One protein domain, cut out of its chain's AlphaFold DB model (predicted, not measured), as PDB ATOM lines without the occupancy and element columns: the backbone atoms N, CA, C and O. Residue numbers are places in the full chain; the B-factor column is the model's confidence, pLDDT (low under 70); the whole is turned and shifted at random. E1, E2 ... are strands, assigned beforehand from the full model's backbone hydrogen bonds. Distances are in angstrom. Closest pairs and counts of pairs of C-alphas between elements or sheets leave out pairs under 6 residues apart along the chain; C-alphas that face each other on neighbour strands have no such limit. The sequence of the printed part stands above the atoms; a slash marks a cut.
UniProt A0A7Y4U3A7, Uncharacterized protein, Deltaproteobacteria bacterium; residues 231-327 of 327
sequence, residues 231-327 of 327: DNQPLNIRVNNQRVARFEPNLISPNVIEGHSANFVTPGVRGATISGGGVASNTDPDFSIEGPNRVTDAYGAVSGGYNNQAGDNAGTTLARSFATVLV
ATOM      1  N   ASP A 231     -16.280 -49.051  -9.176       94.62
ATOM      2  CA  ASP A 231     -17.440 -48.299  -8.717       94.62
ATOM      3  C   ASP A 231     -17.387 -46.841  -9.208       94.62
ATOM      4  O   ASP A 231     -16.439 -46.404  -9.859       94.62
ATOM      5  N   ASN A 232     -18.432 -46.063  -8.914       93.06
ATOM      6  CA  ASN A 232     -18.542 -44.663  -9.335       93.06
ATOM      7  C   ASN A 232     -17.760 -43.706  -8.409       93.06
ATOM      8  O   ASN A 232     -18.268 -42.651  -8.031       93.06
ATOM      9  N   GLN A 233     -16.540 -44.087  -8.022       96.56
ATOM     10  CA  GLN A 233     -15.660 -43.303  -7.155       96.56
ATOM     11  C   GLN A 233     -14.437 -42.773  -7.928       96.56
ATOM     12  O   GLN A 233     -13.907 -43.480  -8.788       96.56
ATOM     13  N   PRO A 234     -13.938 -41.556  -7.623       96.19
ATOM     14  CA  PRO A 234     -12.752 -41.016  -8.283       96.19
ATOM     15  C   PRO A 234     -11.458 -41.778  -7.966       96.19
ATOM     16  O   PRO A 234     -11.164 -42.062  -6.801       96.19
ATOM     17  N   LEU A 235     -10.612 -41.982  -8.980       97.56
ATOM     18  CA  LEU A 235      -9.234 -42.448  -8.802       97.56
ATOM     19  C   LEU A 235      -8.320 -41.251  -8.504       97.56
ATOM     20  O   LEU A 235      -8.275 -40.295  -9.277       97.56
ATOM     21  N   ASN A 236      -7.567 -41.303  -7.401       97.81
ATOM     22  CA  ASN A 236      -6.601 -40.263  -7.037       97.81
ATOM     23  C   ASN A 236      -5.162 -40.768  -7.175       97.81
ATOM     24  O   ASN A 236      -4.819 -41.804  -6.609       97.81
ATOM     25  N   ILE A 237      -4.308 -39.978  -7.824       97.56
ATOM     26  CA  ILE A 237      -2.854 -40.168  -7.828       97.56
ATOM     27  C   ILE A 237      -2.239 -39.193  -6.827       97.56
ATOM     28  O   ILE A 237      -2.601 -38.010  -6.790       97.56
ATOM     29  N   ARG A 238      -1.328 -39.695  -5.986       98.06
ATOM     30  CA  ARG A 238      -0.701 -38.919  -4.911       98.06
ATOM     31  C   ARG A 238       0.822 -38.966  -4.954       98.06
ATOM     32  O   ARG A 238       1.401 -40.010  -5.224       98.06
ATOM     33  N   VAL A 239       1.442 -37.849  -4.582       97.25
ATOM     34  CA  VAL A 239       2.883 -37.708  -4.320       97.25
ATOM     35  C   VAL A 239       3.037 -37.061  -2.949       97.25
ATOM     36  O   VAL A 239       2.333 -36.104  -2.646       97.25
ATOM     37  N   ASN A 240       3.904 -37.601  -2.084       96.94
ATOM     38  CA  ASN A 240       4.023 -37.161  -0.682       96.94
ATOM     39  C   ASN A 240       2.662 -37.122   0.059       96.94
ATOM     40  O   ASN A 240       2.348 -36.192   0.799       96.94
ATOM     41  N   ASN A 241       1.801 -38.108  -0.224       95.81
ATOM     42  CA  ASN A 241       0.415 -38.177   0.256       95.81
ATOM     43  C   ASN A 241      -0.479 -36.967  -0.128       95.81
ATOM     44  O   ASN A 241      -1.590 -36.834   0.382       95.81
ATOM     45  N   GLN A 242      -0.045 -36.121  -1.065       95.44
ATOM     46  CA  GLN A 242      -0.824 -35.024  -1.638       95.44
ATOM     47  C   GLN A 242      -1.393 -35.426  -2.993       95.44
ATOM     48  O   GLN A 242      -0.713 -36.053  -3.799       95.44
ATOM     49  N   ARG A 243      -2.653 -35.073  -3.250       97.25
ATOM     50  CA  ARG A 243      -3.322 -35.337  -4.529       97.25
ATOM     51  C   ARG A 243      -2.718 -34.465  -5.628       97.25
ATOM     52  O   ARG A 243      -2.784 -33.248  -5.511       97.25
ATOM     53  N   VAL A 244      -2.204 -35.106  -6.676       97.88
ATOM     54  CA  VAL A 244      -1.655 -34.446  -7.875       97.88
ATOM     55  C   VAL A 244      -2.505 -34.684  -9.123       97.88
ATOM     56  O   VAL A 244      -2.450 -33.893 -10.056       97.88
ATOM     57  N   ALA A 245      -3.319 -35.746  -9.129       98.06
ATOM     58  CA  ALA A 245      -4.327 -35.989 -10.155       98.06
ATOM     59  C   ALA A 245      -5.565 -36.666  -9.558       98.06
ATOM     60  O   ALA A 245      -5.463 -37.473  -8.627       98.06
ATOM     61  N   ARG A 246      -6.736 -36.329 -10.095       97.88
ATOM     62  CA  ARG A 246      -8.026 -36.957  -9.802       97.88
ATOM     63  C   ARG A 246      -8.779 -37.189 -11.100       97.88
ATOM     64  O   ARG A 246      -9.013 -36.240 -11.844       97.88
ATOM     65  N   PHE A 247      -9.196 -38.426 -11.313       97.94
ATOM     66  CA  PHE A 247     -10.042 -38.827 -12.430       97.94
ATOM     67  C   PHE A 247     -11.434 -39.121 -11.885       97.94
ATOM     68  O   PHE A 247     -11.610 -40.067 -11.115       97.94
ATOM     69  N   GLU A 248     -12.402 -38.274 -12.215       97.38
ATOM     70  CA  GLU A 248     -13.778 -38.417 -11.738       97.38
ATOM     71  C   GLU A 248     -14.624 -39.149 -12.778       97.38
ATOM     72  O   GLU A 248     -14.696 -38.693 -13.925       97.38
ATOM     73  N   PRO A 249     -15.298 -40.247 -12.403       96.44
ATOM     74  CA  PRO A 249     -16.230 -40.905 -13.297       96.44
ATOM     75  C   PRO A 249     -17.487 -40.050 -13.503       96.44
ATOM     76  O   PRO A 249     -17.927 -39.296 -12.633       96.44
ATOM     77  N   ASN A 250     -18.086 -40.187 -14.680       92.31
ATOM     78  CA  ASN A 250     -19.365 -39.586 -15.029       92.31
ATOM     79  C   ASN A 250     -20.038 -40.462 -16.090       92.31
ATOM     80  O   ASN A 250     -19.354 -41.042 -16.930       92.31
ATOM     81  N   LEU A 251     -21.372 -40.515 -16.089       91.38
ATOM     82  CA  LEU A 251     -22.137 -41.328 -17.042       91.38
ATOM     83  C   LEU A 251     -21.967 -40.900 -18.508       91.38
ATOM     84  O   LEU A 251     -22.234 -41.697 -19.400       91.38
ATOM     85  N   ILE A 252     -21.577 -39.647 -18.759       94.81
ATOM     86  CA  ILE A 252     -21.421 -39.104 -20.114       94.81
ATOM     87  C   ILE A 252     -19.944 -38.906 -20.467       94.81
ATOM     88  O   ILE A 252     -19.512 -39.355 -21.522       94.81
ATOM     89  N   SER A 253     -19.178 -38.203 -19.630       96.00
ATOM     90  CA  SER A 253     -17.751 -37.960 -19.885       96.00
ATOM     91  C   SER A 253     -17.007 -37.629 -18.590       96.00
ATOM     92  O   SER A 253     -17.465 -36.736 -17.866       96.00
ATOM     93  N   PRO A 254     -15.901 -38.327 -18.270       97.50
ATOM     94  CA  PRO A 254     -15.175 -38.142 -17.018       97.50
ATOM     95  C   PRO A 254     -14.537 -36.752 -16.927       97.50
ATOM     96  O   PRO A 254     -14.347 -36.075 -17.937       97.50
ATOM     97  N   ASN A 255     -14.172 -36.348 -15.712       98.12
ATOM     98  CA  ASN A 255     -13.377 -35.141 -15.494       98.12
ATOM     99  C   ASN A 255     -11.934 -35.510 -15.136       98.12
ATOM    100  O   ASN A 255     -11.693 -36.446 -14.367       98.12
ATOM    101  N   VAL A 256     -10.985 -34.734 -15.651       98.38
ATOM    102  CA  VAL A 256      -9.555 -34.820 -15.334       98.38
ATOM    103  C   VAL A 256      -9.173 -33.581 -14.531       98.38
ATOM    104  O   VAL A 256      -9.301 -32.461 -15.021       98.38
ATOM    105  N   ILE A 257      -8.732 -33.766 -13.285       98.44
ATOM    106  CA  ILE A 257      -8.321 -32.676 -12.391       98.44
ATOM    107  C   ILE A 257      -6.898 -32.928 -11.901       98.44
ATOM    108  O   ILE A 257      -6.688 -33.633 -10.909       98.44
ATOM    109  N   GLU A 258      -5.934 -32.320 -12.574       98.25
ATOM    110  CA  GLU A 258      -4.512 -32.378 -12.244       98.25
ATOM    111  C   GLU A 258      -4.033 -31.095 -11.551       98.25
ATOM    112  O   GLU A 258      -4.740 -30.082 -11.496       98.25
ATOM    113  N   GLY A 259      -2.827 -31.144 -10.984       96.81
ATOM    114  CA  GLY A 259      -2.203 -30.026 -10.280       96.81
ATOM    115  C   GLY A 259      -2.563 -29.972  -8.796       96.81
ATOM    116  O   GLY A 259      -2.710 -30.999  -8.132       96.81
ATOM    117  N   HIS A 260      -2.658 -28.757  -8.257       96.06
ATOM    118  CA  HIS A 260      -2.875 -28.530  -6.834       96.06
ATOM    119  C   HIS A 260      -4.211 -29.116  -6.352       96.06
ATOM    120  O   HIS A 260      -5.240 -29.060  -7.028       96.06
ATOM    121  N   SER A 261      -4.226 -29.632  -5.122       96.06
ATOM    122  CA  SER A 261      -5.380 -30.329  -4.540       96.06
ATOM    123  C   SER A 261      -6.607 -29.437  -4.291       96.06
ATOM    124  O   SER A 261      -7.687 -29.958  -4.006       96.06
ATOM    125  N   ALA A 262      -6.467 -28.118  -4.437       95.88
ATOM    126  CA  ALA A 262      -7.568 -27.156  -4.391       95.88
ATOM    127  C   ALA A 262      -8.286 -26.978  -5.742       95.88
ATOM    128  O   ALA A 262      -9.383 -26.419  -5.757       95.88
ATOM    129  N   ASN A 263      -7.710 -27.451  -6.858       97.19
ATOM    130  CA  ASN A 263      -8.372 -27.415  -8.165       97.19
ATOM    131  C   ASN A 263      -9.714 -28.141  -8.101       97.19
ATOM    132  O   ASN A 263      -9.833 -29.212  -7.483       97.19
ATOM    133  N   PHE A 264     -10.719 -27.539  -8.733       95.62
ATOM    134  CA  PHE A 264     -12.111 -27.911  -8.529       95.62
ATOM    135  C   PHE A 264     -12.912 -27.898  -9.828       95.62
ATOM    136  O   PHE A 264     -12.782 -27.009 -10.664       95.62
ATOM    137  N   VAL A 265     -13.794 -28.880  -9.954       97.56
ATOM    138  CA  VAL A 265     -14.785 -28.972 -11.020       97.56
ATOM    139  C   VAL A 265     -16.159 -28.934 -10.359       97.56
ATOM    140  O   VAL A 265     -16.396 -29.666  -9.395       97.56
ATOM    141  N   THR A 266     -17.047 -28.056 -10.831       96.62
ATOM    142  CA  THR A 266     -18.390 -27.890 -10.251       96.62
ATOM    143  C   THR A 266     -19.195 -29.196 -10.345       96.62
ATOM    144  O   THR A 266     -19.159 -29.862 -11.381       96.62
ATOM    145  N   PRO A 267     -19.954 -29.596  -9.305       94.56
ATOM    146  CA  PRO A 267     -20.760 -30.811  -9.353       94.56
ATOM    147  C   PRO A 267     -21.715 -30.824 -10.551       94.56
ATOM    148  O   PRO A 267     -22.394 -29.840 -10.833       94.56
ATOM    149  N   GLY A 268     -21.770 -31.951 -11.262       92.75
ATOM    150  CA  GLY A 268     -22.590 -32.108 -12.469       92.75
ATOM    151  C   GLY A 268     -21.919 -31.646 -13.768       92.75
ATOM    152  O   GLY A 268     -22.451 -31.912 -14.847       92.75
ATOM    153  N   VAL A 269     -20.747 -31.010 -13.694       96.50
ATOM    154  CA  VAL A 269     -19.879 -30.807 -14.857       96.50
ATOM    155  C   VAL A 269     -19.330 -32.159 -15.320       96.50
ATOM    156  O   VAL A 269     -18.999 -33.034 -14.516       96.50
ATOM    157  N   ARG A 270     -19.261 -32.323 -16.641       96.38
ATOM    158  CA  ARG A 270     -18.757 -33.511 -17.337       96.38
ATOM    159  C   ARG A 270     -17.729 -33.097 -18.381       96.38
ATOM    160  O   ARG A 270     -17.852 -32.006 -18.940       96.38
ATOM    161  N   GLY A 271     -16.771 -33.967 -18.686       97.69
ATOM    162  CA  GLY A 271     -15.735 -33.707 -19.687       97.69
ATOM    163  C   GLY A 271     -14.805 -32.539 -19.348       97.69
ATOM    164  O   GLY A 271     -14.198 -31.981 -20.257       97.69
ATOM    165  N   ALA A 272     -14.731 -32.120 -18.082       98.19
ATOM    166  CA  ALA A 272     -13.839 -31.044 -17.672       98.19
ATOM    167  C   ALA A 272     -12.383 -31.504 -17.657       98.19
ATOM    168  O   ALA A 272     -12.081 -32.627 -17.248       98.19
ATOM    169  N   THR A 273     -11.476 -30.607 -18.038       98.38
ATOM    170  CA  THR A 273     -10.032 -30.840 -17.941       98.38
ATOM    171  C   THR A 273      -9.354 -29.681 -17.221       98.38
ATOM    172  O   THR A 273      -9.457 -28.532 -17.639       98.38
ATOM    173  N   ILE A 274      -8.618 -29.980 -16.157       98.50
ATOM    174  CA  ILE A 274      -7.615 -29.095 -15.565       98.50
ATOM    175  C   ILE A 274      -6.293 -29.848 -15.668       98.50
ATOM    176  O   ILE A 274      -6.129 -30.860 -14.993       98.50
ATOM    177  N   SER A 275      -5.375 -29.380 -16.515       97.31
ATOM    178  CA  SER A 275      -4.134 -30.115 -16.843       97.31
ATOM    179  C   SER A 275      -2.977 -29.838 -15.872       97.31
ATOM    180  O   SER A 275      -1.853 -30.275 -16.095       97.31
ATOM    181  N   GLY A 276      -3.216 -29.071 -14.804       96.50
ATOM    182  CA  GLY A 276      -2.190 -28.734 -13.822       96.50
ATOM    183  C   GLY A 276      -2.394 -27.380 -13.152       96.50
ATOM    184  O   GLY A 276      -3.465 -26.771 -13.221       96.50
ATOM    185  N   GLY A 277      -1.332 -26.907 -12.497       94.94
ATOM    186  CA  GLY A 277      -1.300 -25.615 -11.814       94.94
ATOM    187  C   GLY A 277      -2.295 -25.512 -10.657       94.94
ATOM    188  O   GLY A 277      -2.659 -26.513 -10.033       94.94
ATOM    189  N   GLY A 278      -2.742 -24.292 -10.389       94.50
ATOM    190  CA  GLY A 278      -3.560 -23.931  -9.246       94.50
ATOM    191  C   GLY A 278      -2.745 -23.850  -7.968       94.50
ATOM    192  O   GLY A 278      -1.652 -24.400  -7.855       94.50
ATOM    193  N   VAL A 279      -3.302 -23.160  -6.988       93.75
ATOM    194  CA  VAL A 279      -2.694 -22.986  -5.672       93.75
ATOM    195  C   VAL A 279      -3.808 -22.750  -4.652       93.75
ATOM    196  O   VAL A 279      -4.932 -22.391  -5.023       93.75
ATOM    197  N   ALA A 280      -3.562 -23.028  -3.374       91.06
ATOM    198  CA  ALA A 280      -4.467 -22.541  -2.336       91.06
ATOM    199  C   ALA A 280      -4.359 -21.012  -2.262       91.06
ATOM    200  O   ALA A 280      -3.336 -20.445  -2.607       91.06
ATOM    201  N   SER A 281      -5.412 -20.321  -1.840       85.69
ATOM    202  CA  SER A 281      -5.322 -18.866  -1.695       85.69
ATOM    203  C   SER A 281      -4.329 -18.487  -0.589       85.69
ATOM    204  O   SER A 281      -4.405 -19.050   0.505       85.69
ATOM    205  N   ASN A 282      -3.482 -17.486  -0.851       81.69
ATOM    206  CA  ASN A 282      -2.506 -16.904   0.085       81.69
ATOM    207  C   ASN A 282      -1.443 -17.901   0.588       81.69
ATOM    208  O   ASN A 282      -1.139 -17.936   1.784       81.69
ATOM    209  N   THR A 283      -0.927 -18.755  -0.292       86.38
ATOM    210  CA  THR A 283       0.111 -19.746   0.034       86.38
ATOM    211  C   THR A 283       1.406 -19.585  -0.763       86.38
ATOM    212  O   THR A 283       2.430 -20.109  -0.325       86.38
ATOM    213  N   ASP A 284       1.393 -18.846  -1.869       84.19
ATOM    214  CA  ASP A 284       2.568 -18.502  -2.665       84.19
ATOM    215  C   ASP A 284       3.108 -17.115  -2.247       84.19
ATOM    216  O   ASP A 284       2.402 -16.114  -2.353       84.19
ATOM    217  N   PRO A 285       4.349 -17.009  -1.744       84.12
ATOM    218  CA  PRO A 285       4.885 -15.734  -1.267       84.12
ATOM    219  C   PRO A 285       5.173 -14.718  -2.385       84.12
ATOM    220  O   PRO A 285       5.333 -13.532  -2.084       84.12
ATOM    221  N   ASP A 286       5.249 -15.158  -3.643       89.19
ATOM    222  CA  ASP A 286       5.727 -14.344  -4.760       89.19
ATOM    223  C   ASP A 286       4.583 -13.768  -5.619       89.19
ATOM    224  O   ASP A 286       4.803 -12.839  -6.405       89.19
ATOM    225  N   PHE A 287       3.346 -14.260  -5.459       85.62
ATOM    226  CA  PHE A 287       2.201 -13.889  -6.298       85.62
ATOM    227  C   PHE A 287       0.974 -13.454  -5.482       85.62
ATOM    228  O   PHE A 287       0.653 -14.021  -4.453       85.62
ATOM    229  N   SER A 288       0.240 -12.438  -5.959       81.12
ATOM    230  CA  SER A 288      -0.845 -11.785  -5.198       81.12
ATOM    231  C   SER A 288      -2.274 -12.077  -5.686       81.12
ATOM    232  O   SER A 288      -3.234 -11.566  -5.114       81.12
ATOM    233  N   ILE A 289      -2.442 -12.890  -6.739       84.50
ATOM    234  CA  ILE A 289      -3.755 -13.242  -7.332       84.50
ATOM    235  C   ILE A 289      -3.925 -14.766  -7.360       84.50
ATOM    236  O   ILE A 289      -4.323 -15.378  -8.348       84.50
ATOM    237  N   GLU A 290      -3.565 -15.393  -6.253       90.06
ATOM    238  CA  GLU A 290      -3.572 -16.837  -6.092       90.06
ATOM    239  C   GLU A 290      -4.976 -17.446  -6.067       90.06
ATOM    240  O   GLU A 290      -5.934 -16.881  -5.532       90.06
ATOM    241  N   GLY A 291      -5.085 -18.673  -6.568       93.44
ATOM    242  CA  GLY A 291      -6.311 -19.440  -6.448       93.44
ATOM    243  C   GLY A 291      -6.275 -20.776  -7.178       93.44
ATOM    244  O   GLY A 291      -5.397 -21.035  -8.009       93.44
ATOM    245  N   PRO A 292      -7.248 -21.649  -6.890       96.31
ATOM    246  CA  PRO A 292      -7.401 -22.885  -7.628       96.31
ATOM    247  C   PRO A 292      -7.901 -22.601  -9.042       96.31
ATOM    248  O   PRO A 292      -8.684 -21.676  -9.264       96.31
ATOM    249  N   ASN A 293      -7.515 -23.463  -9.973       97.31
ATOM    250  CA  ASN A 293      -8.165 -23.533 -11.270       97.31
ATOM    251  C   ASN A 293      -9.550 -24.171 -11.110       97.31
ATOM    252  O   ASN A 293      -9.732 -25.126 -10.342       97.31
ATOM    253  N   ARG A 294     -10.534 -23.624 -11.824       97.25
ATOM    254  CA  ARG A 294     -11.938 -24.028 -11.740       97.25
ATOM    255  C   ARG A 294     -12.507 -24.278 -13.128       97.25
ATOM    256  O   ARG A 294     -12.368 -23.442 -14.017       97.25
ATOM    257  N   VAL A 295     -13.212 -25.391 -13.290       98.19
ATOM    258  CA  VAL A 295     -14.100 -25.604 -14.441       98.19
ATOM    259  C   VAL A 295     -15.527 -25.650 -13.921       98.19
ATOM    260  O   VAL A 295     -15.876 -26.521 -13.120       98.19
ATOM    261  N   THR A 296     -16.344 -24.688 -14.339       97.81
ATOM    262  CA  THR A 296     -17.702 -24.501 -13.808       97.81
ATOM    263  C   THR A 296     -18.792 -24.989 -14.753       97.81
ATOM    264  O   THR A 296     -19.916 -25.224 -14.317       97.81
ATOM    265  N   ASP A 297     -18.432 -25.224 -16.013       97.56
ATOM    266  CA  ASP A 297     -19.331 -25.614 -17.091       97.56
ATOM    267  C   ASP A 297     -18.765 -26.813 -17.876       97.56
ATOM    268  O   ASP A 297     -17.555 -27.034 -17.939       97.56
ATOM    269  N   ALA A 298     -19.650 -27.626 -18.456       97.50
ATOM    270  CA  ALA A 298     -19.327 -28.876 -19.133       97.50
ATOM    271  C   ALA A 298     -18.356 -28.678 -20.297       97.50
ATOM    272  O   ALA A 298     -18.445 -27.713 -21.058       97.50
ATOM    273  N   TYR A 299     -17.455 -29.644 -20.456       97.75
ATOM    274  CA  TYR A 299     -16.409 -29.637 -21.476       97.75
ATOM    275  C   TYR A 299     -15.465 -28.430 -21.395       97.75
ATOM    276  O   TYR A 299     -14.796 -28.110 -22.375       97.75
ATOM    277  N   GLY A 300     -15.426 -27.737 -20.252       97.81
ATOM    278  CA  GLY A 300     -14.488 -26.650 -20.033       97.81
ATOM    279  C   GLY A 300     -13.067 -27.158 -19.787       97.81
ATOM    280  O   GLY A 300     -12.859 -28.234 -19.216       97.81
ATOM    281  N   ALA A 301     -12.082 -26.373 -20.209       98.12
ATOM    282  CA  ALA A 301     -10.676 -26.739 -20.115       98.12
ATOM    283  C   ALA A 301      -9.821 -25.599 -19.553       98.12
ATOM    284  O   ALA A 301      -9.907 -24.455 -19.998       98.12
ATOM    285  N   VAL A 302      -8.949 -25.933 -18.607       98.44
ATOM    286  CA  VAL A 302      -7.872 -25.072 -18.118       98.44
ATOM    287  C   VAL A 302      -6.545 -25.792 -18.348       98.44
ATOM    288  O   VAL A 302      -6.332 -26.910 -17.872       98.44
ATOM    289  N   SER A 303      -5.646 -25.152 -19.090       96.75
ATOM    290  CA  SER A 303      -4.330 -25.715 -19.434       96.75
ATOM    291  C   SER A 303      -3.311 -25.680 -18.287       96.75
ATOM    292  O   SER A 303      -2.438 -26.540 -18.231       96.75
ATOM    293  N   GLY A 304      -3.422 -24.729 -17.356       95.31
ATOM    294  CA  GLY A 304      -2.454 -24.542 -16.275       95.31
ATOM    295  C   GLY A 304      -2.641 -23.209 -15.551       95.31
ATOM    296  O   GLY A 304      -3.773 -22.753 -15.388       95.31
ATOM    297  N   GLY A 305      -1.542 -22.595 -15.096       93.75
ATOM    298  CA  GLY A 305      -1.557 -21.343 -14.323       93.75
ATOM    299  C   GLY A 305      -2.263 -21.481 -12.970       93.75
ATOM    300  O   GLY A 305      -2.495 -22.599 -12.513       93.75
ATOM    301  N   TYR A 306      -2.621 -20.372 -12.328       94.19
ATOM    302  CA  TYR A 306      -3.448 -20.357 -11.117       94.19
ATOM    303  C   TYR A 306      -4.632 -19.397 -11.273       94.19
ATOM    304  O   TYR A 306      -4.602 -18.489 -12.098       94.19
ATOM    305  N   ASN A 307      -5.666 -19.595 -10.454       94.62
ATOM    306  CA  ASN A 307      -6.873 -18.765 -10.392       94.62
ATOM    307  C   ASN A 307      -7.632 -18.611 -11.728       94.62
ATOM    308  O   ASN A 307      -8.310 -17.611 -11.957       94.62
ATOM    309  N   ASN A 308      -7.536 -19.604 -12.616       96.00
ATOM    310  CA  ASN A 308      -8.265 -19.602 -13.882       96.00
ATOM    311  C   ASN A 308      -9.671 -20.180 -13.724       96.00
ATOM    312  O   ASN A 308      -9.883 -21.134 -12.972       96.00
ATOM    313  N   GLN A 309     -10.618 -19.659 -14.503       96.88
ATOM    314  CA  GLN A 309     -11.983 -20.170 -14.567       96.88
ATOM    315  C   GLN A 309     -12.404 -20.440 -16.014       96.88
ATOM    316  O   GLN A 309     -12.512 -19.519 -16.821       96.88
ATOM    317  N   ALA A 310     -12.699 -21.701 -16.321       97.69
ATOM    318  CA  ALA A 310     -13.382 -22.093 -17.546       97.69
ATOM    319  C   ALA A 310     -14.886 -22.254 -17.274       97.69
ATOM    320  O   ALA A 310     -15.305 -23.194 -16.593       97.69
ATOM    321  N   GLY A 311     -15.679 -21.325 -17.808       96.31
ATOM    322  CA  GLY A 311     -17.122 -21.218 -17.588       96.31
ATOM    323  C   GLY A 311     -17.484 -19.896 -16.909       96.31
ATOM    324  O   GLY A 311     -16.621 -19.031 -16.760       96.31
ATOM    325  N   ASP A 312     -18.742 -19.714 -16.508       93.06
ATOM    326  CA  ASP A 312     -19.205 -18.465 -15.872       93.06
ATOM    327  C   ASP A 312     -19.703 -18.627 -14.429       93.06
ATOM    328  O   ASP A 312     -19.984 -17.628 -13.768       93.06
ATOM    329  N   ASN A 313     -19.736 -19.860 -13.902       92.38
ATOM    330  CA  ASN A 313     -20.252 -20.180 -12.563       92.38
ATOM    331  C   ASN A 313     -21.683 -19.661 -12.336       92.38
ATOM    332  O   ASN A 313     -22.055 -19.334 -11.206       92.38
ATOM    333  N   ALA A 314     -22.475 -19.546 -13.401       89.75
ATOM    334  CA  ALA A 314     -23.819 -19.007 -13.352       89.75
ATOM    335  C   ALA A 314     -24.803 -19.920 -14.090       89.75
ATOM    336  O   ALA A 314     -24.497 -20.562 -15.089       89.75
ATOM    337  N   GLY A 315     -26.040 -19.973 -13.597       88.62
ATOM    338  CA  GLY A 315     -27.077 -20.794 -14.216       88.62
ATOM    339  C   GLY A 315     -26.768 -22.295 -14.157       88.62
ATOM    340  O   GLY A 315     -26.457 -22.835 -13.097       88.62
ATOM    341  N   THR A 316     -26.945 -22.990 -15.283       92.88
ATOM    342  CA  THR A 316     -26.711 -24.444 -15.384       92.88
ATOM    343  C   THR A 316     -25.274 -24.732 -15.794       92.88
ATOM    344  O   THR A 316     -24.709 -23.941 -16.537       92.88
ATOM    345  N   THR A 317     -24.747 -25.923 -15.491       93.38
ATOM    346  CA  THR A 317     -23.415 -26.379 -15.949       93.38
ATOM    347  C   THR A 317     -23.272 -26.504 -17.474       93.38
ATOM    348  O   THR A 317     -22.265 -27.006 -17.954       93.38
ATOM    349  N   LEU A 318     -24.279 -26.109 -18.255       94.06
ATOM    350  CA  LEU A 318     -24.245 -26.083 -19.716       94.06
ATOM    351  C   LEU A 318     -24.264 -24.660 -20.288       94.06
ATOM    352  O   LEU A 318     -24.137 -24.515 -21.506       94.06
ATOM    353  N   ALA A 319     -24.420 -23.631 -19.447       91.69
ATOM    354  CA  ALA A 319     -24.626 -22.249 -19.876       91.69
ATOM    355  C   ALA A 319     -23.434 -21.715 -20.683       91.69
ATOM    356  O   ALA A 319     -23.633 -21.005 -21.673       91.69
ATOM    357  N   ARG A 320     -22.211 -22.115 -20.315       93.62
ATOM    358  CA  ARG A 320     -20.968 -21.778 -21.031       93.62
ATOM    359  C   ARG A 320     -20.109 -23.007 -21.285       93.62
ATOM    360  O   ARG A 320     -18.929 -23.051 -20.938       93.62
ATOM    361  N   SER A 321     -20.714 -24.010 -21.914       94.19
ATOM    362  CA  SER A 321     -19.989 -25.219 -22.311       94.19
ATOM    363  C   SER A 321     -18.787 -24.889 -23.209       94.19
ATOM    364  O   SER A 321     -18.826 -23.920 -23.970       94.19
ATOM    365  N   PHE A 322     -17.746 -25.724 -23.163       96.19
ATOM    366  CA  PHE A 322     -16.540 -25.613 -24.007       96.19
ATOM    367  C   PHE A 322     -15.653 -24.385 -23.744       96.19
ATOM    368  O   PHE A 322     -14.728 -24.107 -24.513       96.19
ATOM    369  N   ALA A 323     -15.901 -23.640 -22.662       96.56
ATOM    370  CA  ALA A 323     -15.031 -22.542 -22.261       96.56
ATOM    371  C   ALA A 323     -13.597 -23.049 -22.050       96.56
ATOM    372  O   ALA A 323     -13.373 -24.047 -21.370       96.56
ATOM    373  N   THR A 324     -12.620 -22.369 -22.638       95.88
ATOM    374  CA  THR A 324     -11.221 -22.799 -22.598       95.88
ATOM    375  C   THR A 324     -10.339 -21.649 -22.142       95.88
ATOM    376  O   THR A 324     -10.447 -20.543 -22.669       95.88
ATOM    377  N   VAL A 325      -9.456 -21.923 -21.183       96.00
ATOM    378  CA  VAL A 325      -8.426 -20.994 -20.710       96.00
ATOM    379  C   VAL A 325      -7.046 -21.568 -21.029       96.00
ATOM    380  O   VAL A 325      -6.629 -22.609 -20.505       96.00
ATOM    381  N   LEU A 326      -6.343 -20.870 -21.916       91.44
ATOM    382  CA  LEU A 326      -4.961 -21.136 -22.303       91.44
ATOM    383  C   LEU A 326      -4.078 -20.080 -21.637       91.44
ATOM    384  O   LEU A 326      -4.320 -18.891 -21.841       91.44
ATOM    385  N   VAL A 327      -3.121 -20.520 -20.820       84.25
ATOM    386  CA  VAL A 327      -2.193 -19.659 -20.066       84.25
ATOM    387  C   VAL A 327      -0.765 -19.988 -20.453       84.25
ATOM    388  O   VAL A 327      -0.465 -21.198 -20.550       84.25
TER     389      VAL A 327
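Overview. This is residues 231 to 327 of the 327 residues of an uncharacterized protein of Deltaproteobacteria bacterium (UniProt A0A7Y4U3A7). What is the shape? With little regular structure, a meander, E1 E2 E3, each strand the antiparallel neighbour of the one before, runs on into a chain wound in stacked turns, tied by short parallel pairings. What builds it? The 97 printed residues, compact with a radius of gyration of the C-alphas of 13.0 A, span 39 by 30 by 19 A; four strands in one mixed sheet, E1 E2 E3 E4, hold 19, class all strand.

Arrangement. What neighbours E2? E2, residues 242 to 248, forms antiparallel hairpins with E1, residues 235 to 239 (N 237 and O 245, 2.9 A), and E3, residues 255 to 258 (N 246 and O 257, 2.8 A). What comes next? E4, residues 273 to 275, is parallel to E3 at 18 degrees, with N 274 and O 256 2.8 A apart. Residues 301 to 302 pair with 273 to 274 of E4 and with 324 to 325; 294 to 295 pair with 264 to 265 and 309 to 310.

Along the chain. Where does E1 begin? C-alpha 235 is at (-9.234, -42.448, -8.802). Where does E4 end? C-alpha 275 is at (-4.134, -30.115, -16.843). Which are longest? E2 spans 16.8 A, E1 13.8 A.

Size, cuts and confidence. Which link is long? E3 to E4, 14 residues. Any cut or low confidence? The printed part has no cut, and no printed residue is under 70.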